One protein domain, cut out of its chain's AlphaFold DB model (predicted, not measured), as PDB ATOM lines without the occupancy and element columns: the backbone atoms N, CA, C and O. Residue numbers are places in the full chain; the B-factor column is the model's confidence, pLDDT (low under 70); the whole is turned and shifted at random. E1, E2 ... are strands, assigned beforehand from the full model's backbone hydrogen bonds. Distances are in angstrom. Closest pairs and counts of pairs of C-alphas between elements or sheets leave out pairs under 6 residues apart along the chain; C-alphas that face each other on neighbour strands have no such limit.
ATOM      1  N   VAL A 301       5.892 -15.279  33.688       91.12
ATOM      2  CA  VAL A 301       5.260 -16.250  32.785       91.12
ATOM      3  C   VAL A 301       5.792 -16.043  31.377       91.12
ATOM      4  O   VAL A 301       5.732 -14.926  30.857       91.12
ATOM      5  N   LYS A 302       6.270 -17.126  30.767       90.69
ATOM      6  CA  LYS A 302       6.636 -17.206  29.351       90.69
ATOM      7  C   LYS A 302       5.542 -17.901  28.555       90.69
ATOM      8  O   LYS A 302       4.779 -18.694  29.105       90.69
ATOM      9  N   ILE A 303       5.481 -17.617  27.257       90.12
ATOM     10  CA  ILE A 303       4.526 -18.245  26.342       90.12
ATOM     11  C   ILE A 303       5.306 -19.054  25.318       90.12
ATOM     12  O   ILE A 303       6.156 -18.513  24.618       90.12
ATOM     13  N   PHE A 304       4.995 -20.337  25.212       90.44
ATOM     14  CA  PHE A 304       5.630 -21.264  24.289       90.44
ATOM     15  C   PHE A 304       4.634 -21.770  23.253       90.44
ATOM     16  O   PHE A 304       3.426 -21.825  23.492       90.44
ATOM     17  N   LYS A 305       5.139 -22.168  22.086       89.50
ATOM     18  CA  LYS A 305       4.360 -22.979  21.150       89.50
ATOM     19  C   LYS A 305       4.185 -24.367  21.765       89.50
ATOM     20  O   LYS A 305       5.156 -24.948  22.244       89.50
ATOM     21  N   LYS A 306       2.960 -24.898  21.732       87.69
ATOM     22  CA  LYS A 306       2.641 -26.173  22.384       87.69
ATOM     23  C   LYS A 306       3.607 -27.287  21.979       87.69
ATOM     24  O   LYS A 306       3.817 -27.525  20.785       87.69
ATOM     25  N   GLY A 307       4.143 -27.987  22.978       83.00
ATOM     26  CA  GLY A 307       5.053 -29.117  22.778       83.00
ATOM     27  C   GLY A 307       6.439 -28.736  22.249       83.00
ATOM     28  O   GLY A 307       7.185 -29.621  21.829       83.00
ATOM     29  N   THR A 308       6.803 -27.448  22.243       86.00
ATOM     30  CA  THR A 308       8.147 -26.984  21.873       86.00
ATOM     31  C   THR A 308       8.717 -26.021  22.917       86.00
ATOM     32  O   THR A 308       8.018 -25.524  23.792       86.00
ATOM     33  N   THR A 309      10.017 -25.735  22.821       82.50
ATOM     34  CA  THR A 309      10.715 -24.730  23.645       82.50
ATOM     35  C   THR A 309      10.749 -23.348  22.985       82.50
ATOM     36  O   THR A 309      11.490 -22.460  23.405       82.50
ATOM     37  N   THR A 310       9.978 -23.157  21.911       87.56
ATOM     38  CA  THR A 310       9.984 -21.923  21.121       87.56
ATOM     39  C   THR A 310       9.107 -20.878  21.792       87.56
ATOM     40  O   THR A 310       7.885 -21.029  21.813       87.56
ATOM     41  N   GLU A 311       9.726 -19.824  22.325       89.25
ATOM     42  CA  GLU A 311       9.007 -18.689  22.910       89.25
ATOM     43  C   GLU A 311       8.239 -17.928  21.815       89.25
ATOM     44  O   GLU A 311       8.758 -17.666  20.726       89.25
ATOM     45  N   VAL A 312       6.974 -17.611  22.084       88.00
ATOM     46  CA  VAL A 312       6.046 -16.989  21.135       88.00
ATOM     47  C   VAL A 312       5.800 -15.551  21.557       88.00
ATOM     48  O   VAL A 312       5.256 -15.291  22.623       88.00
ATOM     49  N   THR A 313       6.147 -14.612  20.678       85.31
ATOM     50  CA  THR A 313       5.832 -13.180  20.828       85.31
ATOM     51  C   THR A 313       4.810 -12.696  19.800       85.31
ATOM     52  O   THR A 313       4.153 -11.674  19.993       85.31
ATOM     53  N   THR A 314       4.666 -13.433  18.697       84.00
ATOM     54  CA  THR A 314       3.728 -13.149  17.610       84.00
ATOM     55  C   THR A 314       3.086 -14.448  17.148       84.00
ATOM     56  O   THR A 314       3.774 -15.430  16.867       84.00
ATOM     57  N   VAL A 315       1.764 -14.446  17.034       81.81
ATOM     58  CA  VAL A 315       0.979 -15.550  16.481       81.81
ATOM     59  C   VAL A 315       0.676 -15.222  15.028       81.81
ATOM     60  O   VAL A 315       0.154 -14.154  14.734       81.81
ATOM     61  N   THR A 316       1.003 -16.124  14.104       80.00
ATOM     62  CA  THR A 316       0.646 -15.965  12.687       80.00
ATOM     63  C   THR A 316      -0.319 -17.066  12.281       80.00
ATOM     64  O   THR A 316       0.009 -18.248  12.386       80.00
ATOM     65  N   LEU A 317      -1.499 -16.672  11.810       76.06
ATOM     66  CA  LEU A 317      -2.558 -17.569  11.360       76.06
ATOM     67  C   LEU A 317      -2.688 -17.503   9.838       76.06
ATOM     68  O   LEU A 317      -2.640 -16.426   9.245       76.06
ATOM     69  N   ASP A 318      -2.867 -18.661   9.207       73.38
ATOM     70  CA  ASP A 318      -3.108 -18.784   7.769       73.38
ATOM     71  C   ASP A 318      -4.585 -19.104   7.537       73.38
ATOM     72  O   ASP A 318      -5.070 -20.178   7.911       73.38
ATOM     73  N   LYS A 319      -5.298 -18.154   6.929       66.69
ATOM     74  CA  LYS A 319      -6.744 -18.239   6.729       66.69
ATOM     75  C   LYS A 319      -7.139 -19.367   5.770       66.69
ATOM     76  O   LYS A 319      -8.175 -19.985   5.989       66.69
ATOM     77  N   ALA A 320      -6.309 -19.693   4.773       65.06
ATOM     78  CA  ALA A 320      -6.589 -20.779   3.822       65.06
ATOM     79  C   ALA A 320      -6.503 -22.164   4.462       65.06
ATOM     80  O   ALA A 320      -7.179 -23.096   4.037       65.06
ATOM     81  N   LYS A 321      -5.628 -22.322   5.459       69.19
ATOM     82  CA  LYS A 321      -5.340 -23.638   6.040       69.19
ATOM     83  C   LYS A 321      -6.317 -24.036   7.138       69.19
ATOM     84  O   LYS A 321      -6.368 -25.220   7.454       69.19
ATOM     85  N   LEU A 322      -7.021 -23.073   7.744       68.56
ATOM     86  CA  LEU A 322      -7.929 -23.279   8.886       68.56
ATOM     87  C   LEU A 322      -7.296 -24.088  10.040       68.56
ATOM     88  O   LEU A 322      -7.987 -24.773  10.790       68.56
ATOM     89  N   LYS A 323      -5.966 -24.027  10.191       75.44
ATOM     90  CA  LYS A 323      -5.243 -24.764  11.236       75.44
ATOM     91  C   LYS A 323      -5.155 -23.929  12.517       75.44
ATOM     92  O   LYS A 323      -4.784 -22.757  12.422       75.44
ATOM     93  N   PRO A 324      -5.441 -24.512  13.695       79.00
ATOM     94  CA  PRO A 324      -5.261 -23.815  14.958       79.00
ATOM     95  C   PRO A 324      -3.784 -23.565  15.266       79.00
ATOM     96  O   PRO A 324      -2.907 -24.346  14.884       79.00
ATOM     97  N   PHE A 325      -3.520 -22.490  16.003       83.06
ATOM     98  CA  PHE A 325      -2.235 -22.230  16.636       83.06
ATOM     99  C   PHE A 325      -2.364 -22.455  18.140       83.06
ATOM    100  O   PHE A 325      -3.196 -21.830  18.796       83.06
ATOM    101  N   GLU A 326      -1.552 -23.358  18.683       86.25
ATOM    102  CA  GLU A 326      -1.632 -23.771  20.084       86.25
ATOM    103  C   GLU A 326      -0.458 -23.201  20.884       86.25
ATOM    104  O   GLU A 326       0.705 -23.355  20.489       86.25
ATOM    105  N   ILE A 327      -0.769 -22.558  22.010       87.75
ATOM    106  CA  ILE A 327       0.211 -21.983  22.937       87.75
ATOM    107  C   ILE A 327       0.056 -22.554  24.346       87.75
ATOM    108  O   ILE A 327      -1.040 -22.905  24.789       87.75
ATOM    109  N   GLU A 328       1.175 -22.596  25.058       88.69
ATOM    110  CA  GLU A 328       1.288 -23.024  26.448       88.69
ATOM    111  C   GLU A 328       1.935 -21.909  27.268       88.69
ATOM    112  O   GLU A 328       2.969 -21.356  26.890       88.69
ATOM    113  N   LEU A 329       1.313 -21.556  28.391       89.31
ATOM    114  CA  LEU A 329       1.890 -20.616  29.345       89.31
ATOM    115  C   LEU A 329       2.733 -21.400  30.344       89.31
ATOM    116  O   LEU A 329       2.283 -22.418  30.861       89.31
ATOM    117  N   ALA A 330       3.927 -20.908  30.651       89.62
ATOM    118  CA  ALA A 330       4.826 -21.514  31.619       89.62
ATOM    119  C   ALA A 330       5.269 -20.482  32.658       89.62
ATOM    120  O   ALA A 330       5.913 -19.488  32.321       89.62
ATOM    121  N   SER A 331       4.934 -20.725  33.922       89.94
ATOM    122  CA  SER A 331       5.424 -19.946  35.053       89.94
ATOM    123  C   SER A 331       6.824 -20.407  35.426       89.94
ATOM    124  O   SER A 331       7.034 -21.597  35.649       89.94
ATOM    125  N   THR A 332       7.767 -19.478  35.532       90.81
ATOM    126  CA  THR A 332       9.123 -19.742  36.033       90.81
ATOM    127  C   THR A 332       9.237 -19.543  37.540       90.81
ATOM    128  O   THR A 332      10.287 -19.780  38.114       90.81
ATOM    129  N   ILE A 333       8.175 -19.125  38.225       89.56
ATOM    130  CA  ILE A 333       8.166 -19.044  39.688       89.56
ATOM    131  C   ILE A 333       7.046 -19.909  40.278       89.56
ATOM    132  O   ILE A 333       6.050 -20.171  39.589       89.56
ATOM    133  N   PRO A 334       7.194 -20.367  41.533       85.75
ATOM    134  CA  PRO A 334       6.200 -21.209  42.181       85.75
ATOM    135  C   PRO A 334       4.820 -20.560  42.255       85.75
ATOM    136  O   PRO A 334       4.677 -19.351  42.446       85.75
ATOM    137  N   ILE A 335       3.795 -21.402  42.162       78.75
ATOM    138  CA  ILE A 335       2.395 -21.029  42.352       78.75
ATOM    139  C   ILE A 335       1.919 -21.816  43.559       78.75
ATOM    140  O   ILE A 335       1.700 -23.016  43.456       78.75
ATOM    141  N   THR A 336       1.839 -21.165  44.717       68.56
ATOM    142  CA  THR A 336       1.523 -21.831  45.988       68.56
ATOM    143  C   THR A 336       0.226 -21.297  46.590       68.56
ATOM    144  O   THR A 336      -0.168 -20.147  46.359       68.56
ATOM    145  N   LYS A 337      -0.457 -22.131  47.383       65.94
ATOM    146  CA  LYS A 337      -1.739 -21.808  48.044       65.94
ATOM    147  C   LYS A 337      -1.679 -20.557  48.916       65.94
ATOM    148  O   LYS A 337      -2.679 -19.849  49.024       65.94
ATOM    149  N   SER A 338      -0.519 -20.269  49.495       56.75
ATOM    150  CA  SER A 338      -0.290 -19.124  50.380       56.75
ATOM    151  C   SER A 338      -0.346 -17.773  49.660       56.75
ATOM    152  O   SER A 338      -0.564 -16.758  50.313       56.75
ATOM    153  N   PHE A 339      -0.195 -17.753  48.329       56.00
ATOM    154  CA  PHE A 339      -0.066 -16.518  47.543       56.00
ATOM    155  C   PHE A 339      -0.971 -16.470  46.316       56.00
ATOM    156  O   PHE A 339      -0.730 -15.666  45.426       56.00
ATOM    157  N   ASN A 340      -2.001 -17.304  46.220       52.09
ATOM    158  CA  ASN A 340      -2.902 -17.286  45.063       52.09
ATOM    159  C   ASN A 340      -4.233 -16.563  45.327       52.09
ATOM    160  O   ASN A 340      -5.140 -16.602  44.508       52.09
ATOM    161  N   GLY A 341      -4.407 -15.954  46.505       50.72
ATOM    162  CA  GLY A 341      -5.627 -15.231  46.890       50.72
ATOM    163  C   GLY A 341      -6.918 -16.069  46.977       50.72
ATOM    164  O   GLY A 341      -7.858 -15.637  47.632       50.72
ATOM    165  N   ASN A 342      -6.971 -17.266  46.378       51.44
ATOM    166  CA  ASN A 342      -8.138 -18.149  46.331       51.44
ATOM    167  C   ASN A 342      -8.044 -19.362  47.271       51.44
ATOM    168  O   ASN A 342      -9.010 -20.109  47.373       51.44
ATOM    169  N   HIS A 343      -6.895 -19.585  47.926       56.34
ATOM    170  CA  HIS A 343      -6.602 -20.745  48.787       56.34
ATOM    171  C   HIS A 343      -6.770 -22.138  48.135       56.34
ATOM    172  O   HIS A 343      -6.587 -23.152  48.807       56.34
ATOM    173  N   GLN A 344      -7.063 -22.216  46.834       62.22
ATOM    174  CA  GLN A 344      -7.308 -23.465  46.103       62.22
ATOM    175  C   GLN A 344      -6.042 -24.015  45.430       62.22
ATOM    176  O   GLN A 344      -6.000 -25.184  45.064       62.22
ATOM    177  N   GLY A 345      -4.977 -23.210  45.328       68.75
ATOM    178  CA  GLY A 345      -3.719 -23.635  44.706       68.75
ATOM    179  C   GLY A 345      -3.775 -23.649  43.177       68.75
ATOM    180  O   GLY A 345      -2.957 -24.315  42.551       68.75
ATOM    181  N   GLU A 346      -4.714 -22.906  42.582       77.38
ATOM    182  CA  GLU A 346      -4.924 -22.829  41.128       77.38
ATOM    183  C   GLU A 346      -4.947 -21.380  40.648       77.38
ATOM    184  O   GLU A 346      -5.719 -20.576  41.163       77.38
ATOM    185  N   MET A 347      -4.055 -20.980  39.742       81.75
ATOM    186  CA  MET A 347      -3.983 -19.607  39.224       81.75
ATOM    187  C   MET A 347      -4.567 -19.572  37.816       81.75
ATOM    188  O   MET A 347      -3.935 -20.055  36.876       81.75
ATOM    189  N   HIS A 348      -5.766 -19.009  37.675       82.44
ATOM    190  CA  HIS A 348      -6.437 -18.883  36.384       82.44
ATOM    191  C   HIS A 348      -5.916 -17.685  35.593       82.44
ATOM    192  O   HIS A 348      -5.799 -16.576  36.107       82.44
ATOM    193  N   MET A 349      -5.667 -17.916  34.313       83.38
ATOM    194  CA  MET A 349      -5.326 -16.922  33.311       83.38
ATOM    195  C   MET A 349      -6.463 -16.863  32.296       83.38
ATOM    196  O   MET A 349      -6.677 -17.818  31.543       83.38
ATOM    197  N   THR A 350      -7.175 -15.741  32.278       80.56
ATOM    198  CA  THR A 350      -8.228 -15.468  31.297       80.56
ATOM    199  C   THR A 350      -7.657 -14.669  30.137       80.56
ATOM    200  O   THR A 350      -6.838 -13.765  30.322       80.56
ATOM    201  N   VAL A 351      -8.073 -15.033  28.931       80.00
ATOM    202  CA  VAL A 351      -7.610 -14.440  27.682       80.00
ATOM    203  C   VAL A 351      -8.738 -13.635  27.060       80.00
ATOM    204  O   VAL A 351      -9.851 -14.134  26.898       80.00
ATOM    205  N   SER A 352      -8.427 -12.404  26.674       74.19
ATOM    206  CA  SER A 352      -9.346 -11.458  26.052       74.19
ATOM    207  C   SER A 352      -8.780 -10.936  24.725       74.19
ATOM    208  O   SER A 352      -7.569 -10.926  24.492       74.19
ATOM    209  N   THR A 353      -9.661 -10.536  23.805       70.06
ATOM    210  CA  THR A 353      -9.286  -9.974  22.496       70.06
ATOM    211  C   THR A 353      -9.862  -8.572  22.343       70.06
ATOM    212  O   THR A 353     -10.976  -8.289  22.784       70.06
ATOM    213  N   ASN A 354      -9.109  -7.680  21.697       60.09
ATOM    214  CA  ASN A 354      -9.562  -6.317  21.400       60.09
ATOM    215  C   ASN A 354     -10.585  -6.252  20.244       60.09
ATOM    216  O   ASN A 354     -11.315  -5.270  20.116       60.09
ATOM    217  N   GLU A 355     -10.688  -7.305  19.430       57.19
ATOM    218  CA  GLU A 355     -11.659  -7.420  18.341       57.19
ATOM    219  C   GLU A 355     -12.700  -8.519  18.581       57.19
ATOM    220  O   GLU A 355     -12.369  -9.665  18.886       57.19
ATOM    221  N   LYS A 356     -13.970  -8.185  18.298       47.16
ATOM    222  CA  LYS A 356     -15.126  -9.102  18.335       47.16
ATOM    223  C   LYS A 356     -15.113 -10.184  17.236       47.16
ATOM    224  O   LYS A 356     -15.991 -11.039  17.228       47.16
ATOM    225  N   THR A 357     -14.183 -10.117  16.281       45.19
ATOM    226  CA  THR A 357     -14.096 -11.021  15.114       45.19
ATOM    227  C   THR A 357     -13.158 -12.210  15.359       45.19
ATOM    228  O   THR A 357     -13.235 -13.212  14.653       45.19
ATOM    229  N   LEU A 358     -12.299 -12.132  16.383       49.06
ATOM    230  CA  LEU A 358     -11.524 -13.259  16.900       49.06
ATOM    231  C   LEU A 358     -12.398 -14.049  17.882       49.06
ATOM    232  O   LEU A 358     -12.570 -13.660  19.033       49.06
ATOM    233  N   MET A 359     -12.967 -15.162  17.424       48.38
ATOM    234  CA  MET A 359     -13.687 -16.092  18.295       48.38
ATOM    235  C   MET A 359     -12.685 -17.046  18.958       48.38
ATOM    236  O   MET A 359     -12.088 -17.895  18.295       48.38
ATOM    237  N   LEU A 360     -12.513 -16.931  20.274       51.97
ATOM    238  CA  LEU A 360     -11.853 -17.948  21.095       51.97
ATOM    239  C   LEU A 360     -12.858 -19.090  21.348       51.97
ATOM    240  O   LEU A 360     -13.916 -18.881  21.938       51.97
ATOM    241  N   HIS A 361     -12.569 -20.302  20.872       45.44
ATOM    242  CA  HIS A 361     -13.459 -21.455  21.045       45.44
ATOM    243  C   HIS A 361     -13.441 -21.953  22.502       45.44
ATOM    244  O   HIS A 361     -12.374 -22.343  22.957       45.44
ATOM    245  N   HIS A 362     -14.593 -21.947  23.196       45.84
ATOM    246  CA  HIS A 362     -14.987 -22.571  24.490       45.84
ATOM    247  C   HIS A 362     -13.989 -22.715  25.676       45.84
ATOM    248  O   HIS A 362     -14.392 -23.171  26.743       45.84
ATOM    249  N   ARG A 363     -12.726 -22.305  25.567       54.91
ATOM    250  CA  ARG A 363     -11.678 -22.387  26.594       54.91
ATOM    251  C   ARG A 363     -10.834 -21.114  26.549       54.91
ATOM    252  O   ARG A 363      -9.688 -21.125  26.114       54.91
ATOM    253  N   CYS A 364     -11.418 -20.003  26.998       71.06
ATOM    254  CA  CYS A 364     -10.714 -18.716  27.136       71.06
ATOM    255  C   CYS A 364      -9.877 -18.637  28.423       71.06
ATOM    256  O   CYS A 364      -9.393 -17.571  28.787       71.06
ATOM    257  N   THR A 365      -9.753 -19.754  29.137       77.62
ATOM    258  CA  THR A 365      -9.122 -19.839  30.447       77.62
ATOM    259  C   THR A 365      -8.146 -21.005  30.466       77.62
ATOM    260  O   THR A 365      -8.498 -22.123  30.080       77.62
ATOM    261  N   THR A 366      -6.945 -20.754  30.962       85.44
ATOM    262  CA  THR A 366      -5.966 -21.782  31.324       85.44
ATOM    263  C   THR A 366      -5.594 -21.595  32.790       85.44
ATOM    264  O   THR A 366      -5.731 -20.489  33.308       85.44
ATOM    265  N   ALA A 367      -5.185 -22.649  33.487       86.31
ATOM    266  CA  ALA A 367      -4.857 -22.570  34.903       86.31
ATOM    267  C   ALA A 367      -3.520 -23.237  35.198       86.31
ATOM    268  O   ALA A 367      -3.171 -24.267  34.624       86.31
ATOM    269  N   PHE A 368      -2.767 -22.646  36.115       86.88
ATOM    270  CA  PHE A 368      -1.606 -23.289  36.707       86.88
ATOM    271  C   PHE A 368      -1.993 -23.922  38.039       86.88
ATOM    272  O   PHE A 368      -2.669 -23.272  38.836       86.88
ATOM    273  N   HIS A 369      -1.508 -25.130  38.318       81.50
ATOM    274  CA  HIS A 369      -1.790 -25.831  39.571       81.50
ATOM    275  C   HIS A 369      -0.524 -25.957  40.423       81.50
ATOM    276  O   HIS A 369       0.549 -26.285  39.918       81.50
ATOM    277  N   GLU A 370      -0.649 -25.750  41.733       77.75
ATOM    278  CA  GLU A 370       0.456 -25.858  42.697       77.75
ATOM    279  C   GLU A 370       1.134 -27.233  42.657       77.75
ATOM    280  O   GLU A 370       2.357 -27.331  42.721       77.75
ATOM    281  N   THR A 371       0.356 -28.304  42.490       75.44
ATOM    282  CA  THR A 371       0.869 -29.683  42.441       75.44
ATOM    283  C   THR A 371       1.770 -29.953  41.240       75.44
ATOM    284  O   THR A 371       2.562 -30.895  41.274       75.44
ATOM    285  N   ASP A 372       1.663 -29.144  40.182       76.44
ATOM    286  CA  ASP A 372       2.516 -29.267  39.001       76.44
ATOM    287  C   ASP A 372       3.932 -28.720  39.263       76.44
ATOM    288  O   ASP A 372       4.869 -29.087  38.546       76.44
ATOM    289  N   TRP A 373       4.125 -27.920  40.324       75.62
ATOM    290  CA  TRP A 373       5.440 -27.490  40.809       75.62
ATOM    291  C   TRP A 373       6.135 -28.647  41.547       75.62
ATOM    292  O   TRP A 373       6.338 -28.638  42.760       75.62
ATOM    293  N   SER A 374       6.461 -29.713  40.813       58.72
ATOM    294  CA  SER A 374       7.163 -30.872  41.366       58.72
ATOM    295  C   SER A 374       8.679 -30.666  41.338       58.72
ATOM    296  O   SER A 374       9.230 -30.168  40.358       58.72
ATOM    297  N   ALA A 375       9.387 -31.191  42.345       49.94
ATOM    298  CA  ALA A 375      10.854 -31.276  42.356       49.94
ATOM    299  C   ALA A 375      11.452 -32.037  41.142       49.94
ATOM    300  O   ALA A 375      12.663 -32.024  40.931       49.94
ATOM    301  N   ARG A 376      10.611 -32.713  40.341       46.44
ATOM    302  CA  ARG A 376      10.985 -33.493  39.151       46.44
ATOM    303  C   ARG A 376      10.935 -32.690  37.844       46.44
ATOM    304  O   ARG A 376      11.594 -33.089  36.883       46.44
ATOM    305  N   HIS A 377      10.224 -31.561  37.793       48.94
ATOM    306  CA  HIS A 377      10.141 -30.697  36.611       48.94
ATOM    307  C   HIS A 377      10.975 -29.437  36.832       48.94
ATOM    308  O   HIS A 377      10.550 -28.473  37.456       48.94
ATOM    309  N   LYS A 378      12.216 -29.486  36.344       54.47
ATOM    310  CA  LYS A 378      13.208 -28.417  36.452       54.47
ATOM    311  C   LYS A 378      12.606 -27.055  36.036       54.47
ATOM    312  O   LYS A 378      12.401 -26.783  34.855       54.47
ATOM    313  N   ASN A 379      12.400 -26.196  37.033       64.12
ATOM    314  CA  ASN A 379      12.329 -24.731  36.964       64.12
ATOM    315  C   ASN A 379      11.091 -24.064  36.330       64.12
ATOM    316  O   ASN A 379      11.106 -22.839  36.220       64.12
ATOM    317  N   HIS A 380      10.047 -24.788  35.908       75.75
ATOM    318  CA  HIS A 380       8.816 -24.148  35.417       75.75
ATOM    319  C   HIS A 380       7.564 -25.029  35.540       75.75
ATOM    320  O   HIS A 380       7.655 -26.255  35.537       75.75
ATOM    321  N   VAL A 381       6.392 -24.387  35.594       84.50
ATOM    322  CA  VAL A 381       5.064 -25.026  35.609       84.50
ATOM    323  C   VAL A 381       4.250 -24.577  34.413       84.50
ATOM    324  O   VAL A 381       4.108 -23.380  34.176       84.50
ATOM    325  N   VAL A 382       3.698 -25.538  33.678       87.19
ATOM    326  CA  VAL A 382       2.906 -25.292  32.469       87.19
ATOM    327  C   VAL A 382       1.418 -25.261  32.811       87.19
ATOM    328  O   VAL A 382       0.916 -26.168  33.472       87.19
ATOM    329  N   ALA A 383       0.715 -24.226  32.351       86.94
ATOM    330  CA  ALA A 383      -0.724 -24.085  32.526       86.94
ATOM    331  C   ALA A 383      -1.500 -25.091  31.662       86.94
ATOM    332  O   ALA A 383      -1.118 -25.393  30.527       86.94
ATOM    333  N   LYS A 384      -2.621 -25.587  32.187       85.62
ATOM    334  CA  LYS A 384      -3.505 -26.549  31.523       85.62
ATOM    335  C   LYS A 384      -4.960 -26.051  31.568       85.62
ATOM    336  O   LYS A 384      -5.363 -25.440  32.554       85.62
ATOM    337  N   PRO A 385      -5.779 -26.324  30.534       86.94
ATOM    338  CA  PRO A 385      -5.394 -26.839  29.216       86.94
ATOM    339  C   PRO A 385      -4.617 -25.789  28.388       86.94
ATOM    340  O   PRO A 385      -4.682 -24.601  28.711       86.94
ATOM    341  N   PRO A 386      -3.900 -26.188  27.317       85.88
ATOM    342  CA  PRO A 386      -3.275 -25.237  26.395       85.88
ATOM    343  C   PRO A 386      -4.330 -24.360  25.710       85.88
ATOM    344  O   PRO A 386      -5.472 -24.785  25.501       85.88
ATOM    345  N   LEU A 387      -3.932 -23.149  25.323       84.25
ATOM    346  CA  LEU A 387      -4.800 -22.219  24.606       84.25
ATOM    347  C   LEU A 387      -4.719 -22.499  23.106       84.25
ATOM    348  O   LEU A 387      -3.631 -22.595  22.536       84.25
ATOM    349  N   VAL A 388      -5.881 -22.602  22.467       82.38
ATOM    350  CA  VAL A 388      -6.011 -22.933  21.046       82.38
ATOM    351  C   VAL A 388      -6.640 -21.749  20.321       82.38
ATOM    352  O   VAL A 388      -7.764 -21.349  20.622       82.38
ATOM    353  N   ILE A 389      -5.911 -21.181  19.364       79.12
ATOM    354  CA  ILE A 389      -6.313 -19.986  18.622       79.12
ATOM    355  C   ILE A 389      -6.703 -20.403  17.206       79.12
ATOM    356  O   ILE A 389      -5.880 -20.945  16.467       79.12
ATOM    357  N   TYR A 390      -7.946 -20.126  16.817       73.06
ATOM    358  CA  TYR A 390      -8.460 -20.435  15.485       73.06
ATOM    359  C   TYR A 390      -8.581 -19.170  14.628       73.06
ATOM    360  O   TYR A 390      -9.027 -18.133  15.127       73.06
ATOM    361  N   PRO A 391      -8.252 -19.235  13.325       67.38
ATOM    362  CA  PRO A 391      -8.714 -18.232  12.380       67.38
ATOM    363  C   PRO A 391     -10.215 -18.443  12.131       67.38
ATOM    364  O   PRO A 391     -10.621 -19.506  11.667       67.38
ATOM    365  N   VAL A 392     -11.043 -17.439  12.434       58.84
ATOM    366  CA  VAL A 392     -12.493 -17.485  12.184       58.84
ATOM    367  C   VAL A 392     -12.876 -16.441  11.141       58.84
ATOM    368  O   VAL A 392     -12.387 -15.313  11.163       58.84
ATOM    369  N   TYR A 393     -13.726 -16.843  10.194       55.19
ATOM    370  CA  TYR A 393     -14.275 -15.953   9.177       55.19
ATOM    371  C   TYR A 393     -15.440 -15.165   9.783       55.19
ATOM    372  O   TYR A 393     -16.431 -15.755  10.202       55.19
ATOM    373  N   ASP A 394     -15.331 -13.841   9.838       51.09
ATOM    374  CA  ASP A 394     -16.345 -12.972  10.451       51.09
ATOM    375  C   ASP A 394     -17.479 -12.571   9.491       51.09
ATOM    376  O   ASP A 394     -18.356 -11.787   9.857       51.09
ATOM    377  N   GLY A 395     -17.469 -13.091   8.258       48.53
ATOM    378  CA  GLY A 395     -18.487 -12.802   7.249       48.53
ATOM    379  C   GLY A 395     -18.452 -11.368   6.710       48.53
ATOM    380  O   GLY A 395     -19.274 -11.028   5.862       48.53
ATOM    381  N   PRO A 405      -6.309  -1.456  13.686       54.19
ATOM    382  CA  PRO A 405      -5.322  -1.646  14.743       54.19
ATOM    383  C   PRO A 405      -4.839  -3.106  14.760       54.19
ATOM    384  O   PRO A 405      -5.599  -4.009  14.399       54.19
ATOM    385  N   PRO A 406      -3.586  -3.373  15.166       58.59
ATOM    386  CA  PRO A 406      -3.091  -4.738  15.286       58.59
ATOM    387  C   PRO A 406      -4.013  -5.560  16.198       58.59
ATOM    388  O   PRO A 406      -4.432  -5.108  17.267       58.59
ATOM    389  N   ARG A 407      -4.339  -6.781  15.760       70.62
ATOM    390  CA  ARG A 407      -5.109  -7.729  16.569       70.62
ATOM    391  C   ARG A 407      -4.232  -8.181  17.727       70.62
ATOM    392  O   ARG A 407      -3.135  -8.698  17.502       70.62
ATOM    393  N   GLU A 408      -4.705  -7.985  18.950       75.50
ATOM    394  CA  GLU A 408      -3.941  -8.306  20.154       75.50
ATOM    395  C   GLU A 408      -4.683  -9.329  21.006       75.50
ATOM    396  O   GLU A 408      -5.859  -9.165  21.345       75.50
ATOM    397  N   LEU A 409      -3.960 -10.388  21.362       78.75
ATOM    398  CA  LEU A 409      -4.377 -11.341  22.375       78.75
ATOM    399  C   LEU A 409      -3.863 -10.837  23.723       78.75
ATOM    400  O   LEU A 409      -2.653 -10.811  23.951       78.75
ATOM    401  N   SER A 410      -4.778 -10.411  24.583       82.06
ATOM    402  CA  SER A 410      -4.471  -9.848  25.896       82.06
ATOM    403  C   SER A 410      -4.798 -10.845  27.000       82.06
ATOM    404  O   SER A 410      -5.644 -11.724  26.842       82.06
ATOM    405  N   PHE A 411      -4.105 -10.707  28.123       83.44
ATOM    406  CA  PHE A 411      -4.345 -11.503  29.318       83.44
ATOM    407  C   PHE A 411      -4.892 -10.596  30.403       83.44
ATOM    408  O   PHE A 411      -4.358  -9.504  30.628       83.44
ATOM    409  N   ASP A 412      -5.940 -11.053  31.073       81.00
ATOM    410  CA  ASP A 412      -6.548 -10.280  32.141       81.00
ATOM    411  C   ASP A 412      -5.543 -10.077  33.279       81.00
ATOM    412  O   ASP A 412      -4.755 -10.960  33.633       81.00
ATOM    413  N   LYS A 413      -5.559  -8.871  33.842       82.25
ATOM    414  CA  LYS A 413      -4.696  -8.519  34.963       82.25
ATOM    415  C   LYS A 413      -5.128  -9.301  36.200       82.25
ATOM    416  O   LYS A 413      -6.293  -9.250  36.590       82.25
ATOM    417  N   LEU A 414      -4.174  -9.958  36.848       79.44
ATOM    418  CA  LEU A 414      -4.424 -10.660  38.100       79.44
ATOM    419  C   LEU A 414      -4.555  -9.654  39.244       79.44
ATOM    420  O   LEU A 414      -3.736  -8.743  39.379       79.44
ATOM    421  N   MET A 415      -5.592  -9.810  40.065       73.69
ATOM    422  CA  MET A 415      -5.893  -8.919  41.183       73.69
ATOM    423  C   MET A 415      -6.183  -9.756  42.430       73.69
ATOM    424  O   MET A 415      -7.177 -10.475  42.487       73.69
ATOM    425  N   PHE A 416      -5.322  -9.632  43.435       69.75
ATOM    426  CA  PHE A 416      -5.373 -10.371  44.694       69.75
ATOM    427  C   PHE A 416      -5.201  -9.379  45.854       69.75
ATOM    428  O   PHE A 416      -4.146  -9.317  46.486       69.75
ATOM    429  N   ARG A 417      -6.227  -8.558  46.116       63.19
ATOM    430  CA  ARG A 417      -6.251  -7.563  47.208       63.19
ATOM    431  C   ARG A 417      -7.233  -7.962  48.304       63.19
ATOM    432  O   ARG A 417      -8.266  -8.560  48.015       63.19
ATOM    433  N   LEU A 418      -6.940  -7.590  49.552       57.06
ATOM    434  CA  LEU A 418      -7.863  -7.814  50.667       57.06
ATOM    435  C   LEU A 418      -9.119  -6.937  50.535       57.06
ATOM    436  O   LEU A 418      -8.993  -5.752  50.214       57.06
ATOM    437  N   PRO A 419     -10.309  -7.461  50.881       54.66
ATOM    438  CA  PRO A 419     -11.559  -6.703  50.814       54.66
ATOM    439  C   PRO A 419     -11.597  -5.497  51.768       54.66
ATOM    440  O   PRO A 419     -12.290  -4.526  51.486       54.66
ATOM    441  N   PHE A 420     -10.827  -5.521  52.864       59.44
ATOM    442  CA  PHE A 420     -10.832  -4.463  53.888       59.44
ATOM    443  C   PHE A 420      -9.615  -3.526  53.849       59.44
ATOM    444  O   PHE A 420      -9.617  -2.503  54.529       59.44
ATOM    445  N   ASN A 421      -8.575  -3.844  53.067       55.59
ATOM    446  CA  ASN A 421      -7.440  -2.941  52.865       55.59
ATOM    447  C   ASN A 421      -6.780  -3.174  51.490       55.59
ATOM    448  O   ASN A 421      -5.901  -4.030  51.359       55.59
ATOM    449  N   PRO A 422      -7.162  -2.402  50.460       59.84
ATOM    450  CA  PRO A 422      -6.658  -2.577  49.101       59.84
ATOM    451  C   PRO A 422      -5.198  -2.127  48.903       59.84
ATOM    452  O   PRO A 422      -4.687  -2.251  47.791       59.84
ATOM    453  N   ALA A 423      -4.528  -1.597  49.935       57.53
ATOM    454  CA  ALA A 423      -3.134  -1.153  49.862       57.53
ATOM    455  C   ALA A 423      -2.106  -2.266  50.145       57.53
ATOM    456  O   ALA A 423      -0.916  -2.050  49.922       57.53
ATOM    457  N   ILE A 424      -2.535  -3.440  50.626       55.31
ATOM    458  CA  ILE A 424      -1.630  -4.539  50.991       55.31
ATOM    459  C   ILE A 424      -1.775  -5.681  49.971       55.31
ATOM    460  O   ILE A 424      -2.803  -6.365  49.974       55.31
ATOM    461  N   PRO A 425      -0.779  -5.903  49.092       56.16
ATOM    462  CA  PRO A 425      -0.771  -7.049  48.186       56.16
ATOM    463  C   PRO A 425      -0.595  -8.350  48.981       56.16
ATOM    464  O   PRO A 425       0.347  -8.478  49.762       56.16
ATOM    465  N   VAL A 426      -1.487  -9.328  48.780       66.62
ATOM    466  CA  VAL A 426      -1.398 -10.660  49.429       66.62
ATOM    467  C   VAL A 426      -0.659 -11.694  48.581       66.62
ATOM    468  O   VAL A 426      -0.469 -12.834  48.999       66.62
ATOM    469  N   SER A 427      -0.249 -11.306  47.376       77.06
ATOM    470  CA  SER A 427       0.352 -12.192  46.389       77.06
ATOM    471  C   SER A 427       1.488 -11.502  45.647       77.06
ATOM    472  O   SER A 427       1.379 -10.332  45.282       77.06
ATOM    473  N   VAL A 428       2.538 -12.265  45.328       84.06
ATOM    474  CA  VAL A 428       3.562 -11.850  44.355       84.06
ATOM    475  C   VAL A 428       2.964 -11.573  42.969       84.06
ATOM    476  O   VAL A 428       3.484 -10.747  42.224       84.06
ATOM    477  N   TRP A 429       1.841 -12.222  42.657       84.81
ATOM    478  CA  TRP A 429       1.095 -12.093  41.413       84.81
ATOM    479  C   TRP A 429       0.078 -10.941  41.428       84.81
ATOM    480  O   TRP A 429      -0.597 -10.728  40.421       84.81
ATOM    481  N   ASP A 430      -0.060 -10.183  42.525       80.75
ATOM    482  CA  ASP A 430      -0.992  -9.049  42.555       80.75
ATOM    483  C   ASP A 430      -0.581  -7.970  41.546       80.75
ATOM    484  O   ASP A 430       0.560  -7.503  41.495       80.75
ATOM    485  N   GLY A 431      -1.530  -7.584  40.701       78.75
ATOM    486  CA  GLY A 431      -1.321  -6.647  39.611       78.75
ATOM    487  C   GLY A 431      -0.478  -7.185  38.452       78.75
ATOM    488  O   GLY A 431      -0.120  -6.403  37.563       78.75
ATOM    489  N   PHE A 432      -0.171  -8.483  38.437       86.38
ATOM    490  CA  PHE A 432       0.555  -9.122  37.348       86.38
ATOM    491  C   PHE A 432      -0.241  -9.069  36.044       86.38
ATOM    492  O   PHE A 432      -1.451  -9.301  36.016       86.38
ATOM    493  N   HIS A 433       0.461  -8.782  34.951       84.62
ATOM    494  CA  HIS A 433      -0.080  -8.832  33.601       84.62
ATOM    495  C   HIS A 433       0.965  -9.449  32.671       84.62
ATOM    496  O   HIS A 433       2.154  -9.125  32.740       84.62
ATOM    497  N   VAL A 434       0.522 -10.353  31.802       86.19
ATOM    498  CA  VAL A 434       1.363 -10.904  30.735       86.19
ATOM    499  C   VAL A 434       1.299  -9.953  29.543       86.19
ATOM    500  O   VAL A 434       0.249  -9.376  29.265       86.19
ATOM    501  N   LYS A 435       2.422  -9.766  28.843       86.62
ATOM    502  CA  LYS A 435       2.455  -8.937  27.632       86.62
ATOM    503  C   LYS A 435       1.519  -9.517  26.572       86.62
ATOM    504  O   LYS A 435       1.539 -10.721  26.323       86.62
ATOM    505  N   SER A 436       0.746  -8.647  25.929       83.44
ATOM    506  CA  SER A 436      -0.146  -9.041  24.842       83.44
ATOM    507  C   SER A 436       0.638  -9.599  23.653       83.44
ATOM    508  O   SER A 436       1.727  -9.119  23.322       83.44
ATOM    509  N   LEU A 437       0.074 -10.610  22.995       84.19
ATOM    510  CA  LEU A 437       0.636 -11.181  21.775       84.19
ATOM    511  C   LEU A 437       0.035 -10.507  20.550       84.19
ATOM    512  O   LEU A 437      -1.185 -10.370  20.437       84.19
ATOM    513  N   LYS A 438       0.893 -10.167  19.588       82.25
ATOM    514  CA  LYS A 438       0.446  -9.693  18.276       82.25
ATOM    515  C   LYS A 438      -0.063 -10.869  17.454       82.25
ATOM    516  O   LYS A 438       0.627 -11.884  17.340       82.25
ATOM    517  N   VAL A 439      -1.246 -10.729  16.866       77.88
ATOM    518  CA  VAL A 439      -1.857 -11.741  16.003       77.88
ATOM    519  C   VAL A 439      -1.868 -11.232  14.564       77.88
ATOM    520  O   VAL A 439      -2.585 -10.296  14.220       77.88
ATOM    521  N   ASN A 440      -1.086 -11.882  13.708       76.62
ATOM    522  CA  ASN A 440      -1.030 -11.615  12.279       76.62
ATOM    523  C   ASN A 440      -1.888 -12.632  11.528       76.62
ATOM    524  O   ASN A 440      -1.762 -13.840  11.738       76.62
ATOM    525  N   ILE A 441      -2.722 -12.154  10.608       70.31
ATOM    526  CA  ILE A 441      -3.509 -13.010   9.720       70.31
ATOM    527  C   ILE A 441      -2.920 -12.889   8.321       70.31
ATOM    528  O   ILE A 441      -2.905 -11.807   7.737       70.31
ATOM    529  N   LYS A 442      -2.427 -14.002   7.778       67.00
ATOM    530  CA  LYS A 442      -2.041 -14.081   6.373       67.00
ATOM    531  C   LYS A 442      -3.294 -14.382   5.558       67.00
ATOM    532  O   LYS A 442      -3.826 -15.492   5.630       67.00
ATOM    533  N   ASP A 443      -3.757 -13.392   4.801       59.75
ATOM    534  CA  ASP A 443      -4.781 -13.611   3.783       59.75
ATOM    535  C   ASP A 443      -4.106 -14.325   2.608       59.75
ATOM    536  O   ASP A 443      -3.169 -13.815   1.989       59.75
ATOM    537  N   SER A 444      -4.521 -15.555   2.335       51.84
ATOM    538  CA  SER A 444      -4.247 -16.159   1.040       51.84
ATOM    539  C   SER A 444      -5.206 -15.507   0.058       51.84
ATOM    540  O   SER A 444      -6.414 -15.562   0.291       51.84
ATOM    541  N   SER A 445      -4.708 -14.929  -1.034       48.56
ATOM    542  CA  SER A 445      -5.563 -14.618  -2.177       48.56
ATOM    543  C   SER A 445      -6.321 -15.896  -2.533       48.56
ATOM    544  O   SER A 445      -5.716 -16.854  -3.017       48.56
TER     545      SER A 445
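Overview. This is residues 301 to 395 and 405 to 445 of the 463 residues of a protein of Lingula unguis (UniProt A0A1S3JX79). Little of this is regular structure: the curled, mixed sheet E2 E9 E7 E4 E5 makes a trough, its open side loosely covered by the antiparallel sheet E1 E3 E6, like an imperfect barrel. E8 lies far out at one end. The 136 printed residues, all strand by class, have nine strands, E1 to E9 in chain order, holding 49 residues, and no named helix. The whole is compact, radius of gyration of the C-alphas 16.5 A, spanning 55 by 38 by 23 A.

Arrangement. Start at E2, residues 314 to 318, parallel to E9, residues 437 to 442: N 315 and O 438 are 2.8 A apart. E4, residues 346 to 353, and E5, residues 365 to 369, form a hairpin; look at N 347 and O 368, 2.8 A. E3, residues 325 to 331, comes closest to E2 at the C-alphas of Phe 325 and Leu 317, 7.0 A.

Along the chain. Find C-alpha 301 at (5.260, -16.250, 32.785), where E1, residues 301 to 305, begins. E6 is residues 387 to 389, E7 407 to 411, E8 421 to 425. E4 runs 23.1 A. E9 ends at C-alpha 442, (-2.041, -14.081, 6.373).

Size, cuts and confidence. Residues 396 to 404 are cut out, leaving 18.8 A between C-alphas 395 and 405. Confidence is low, pLDDT under 70, in 52 residues, among them 336 to 345.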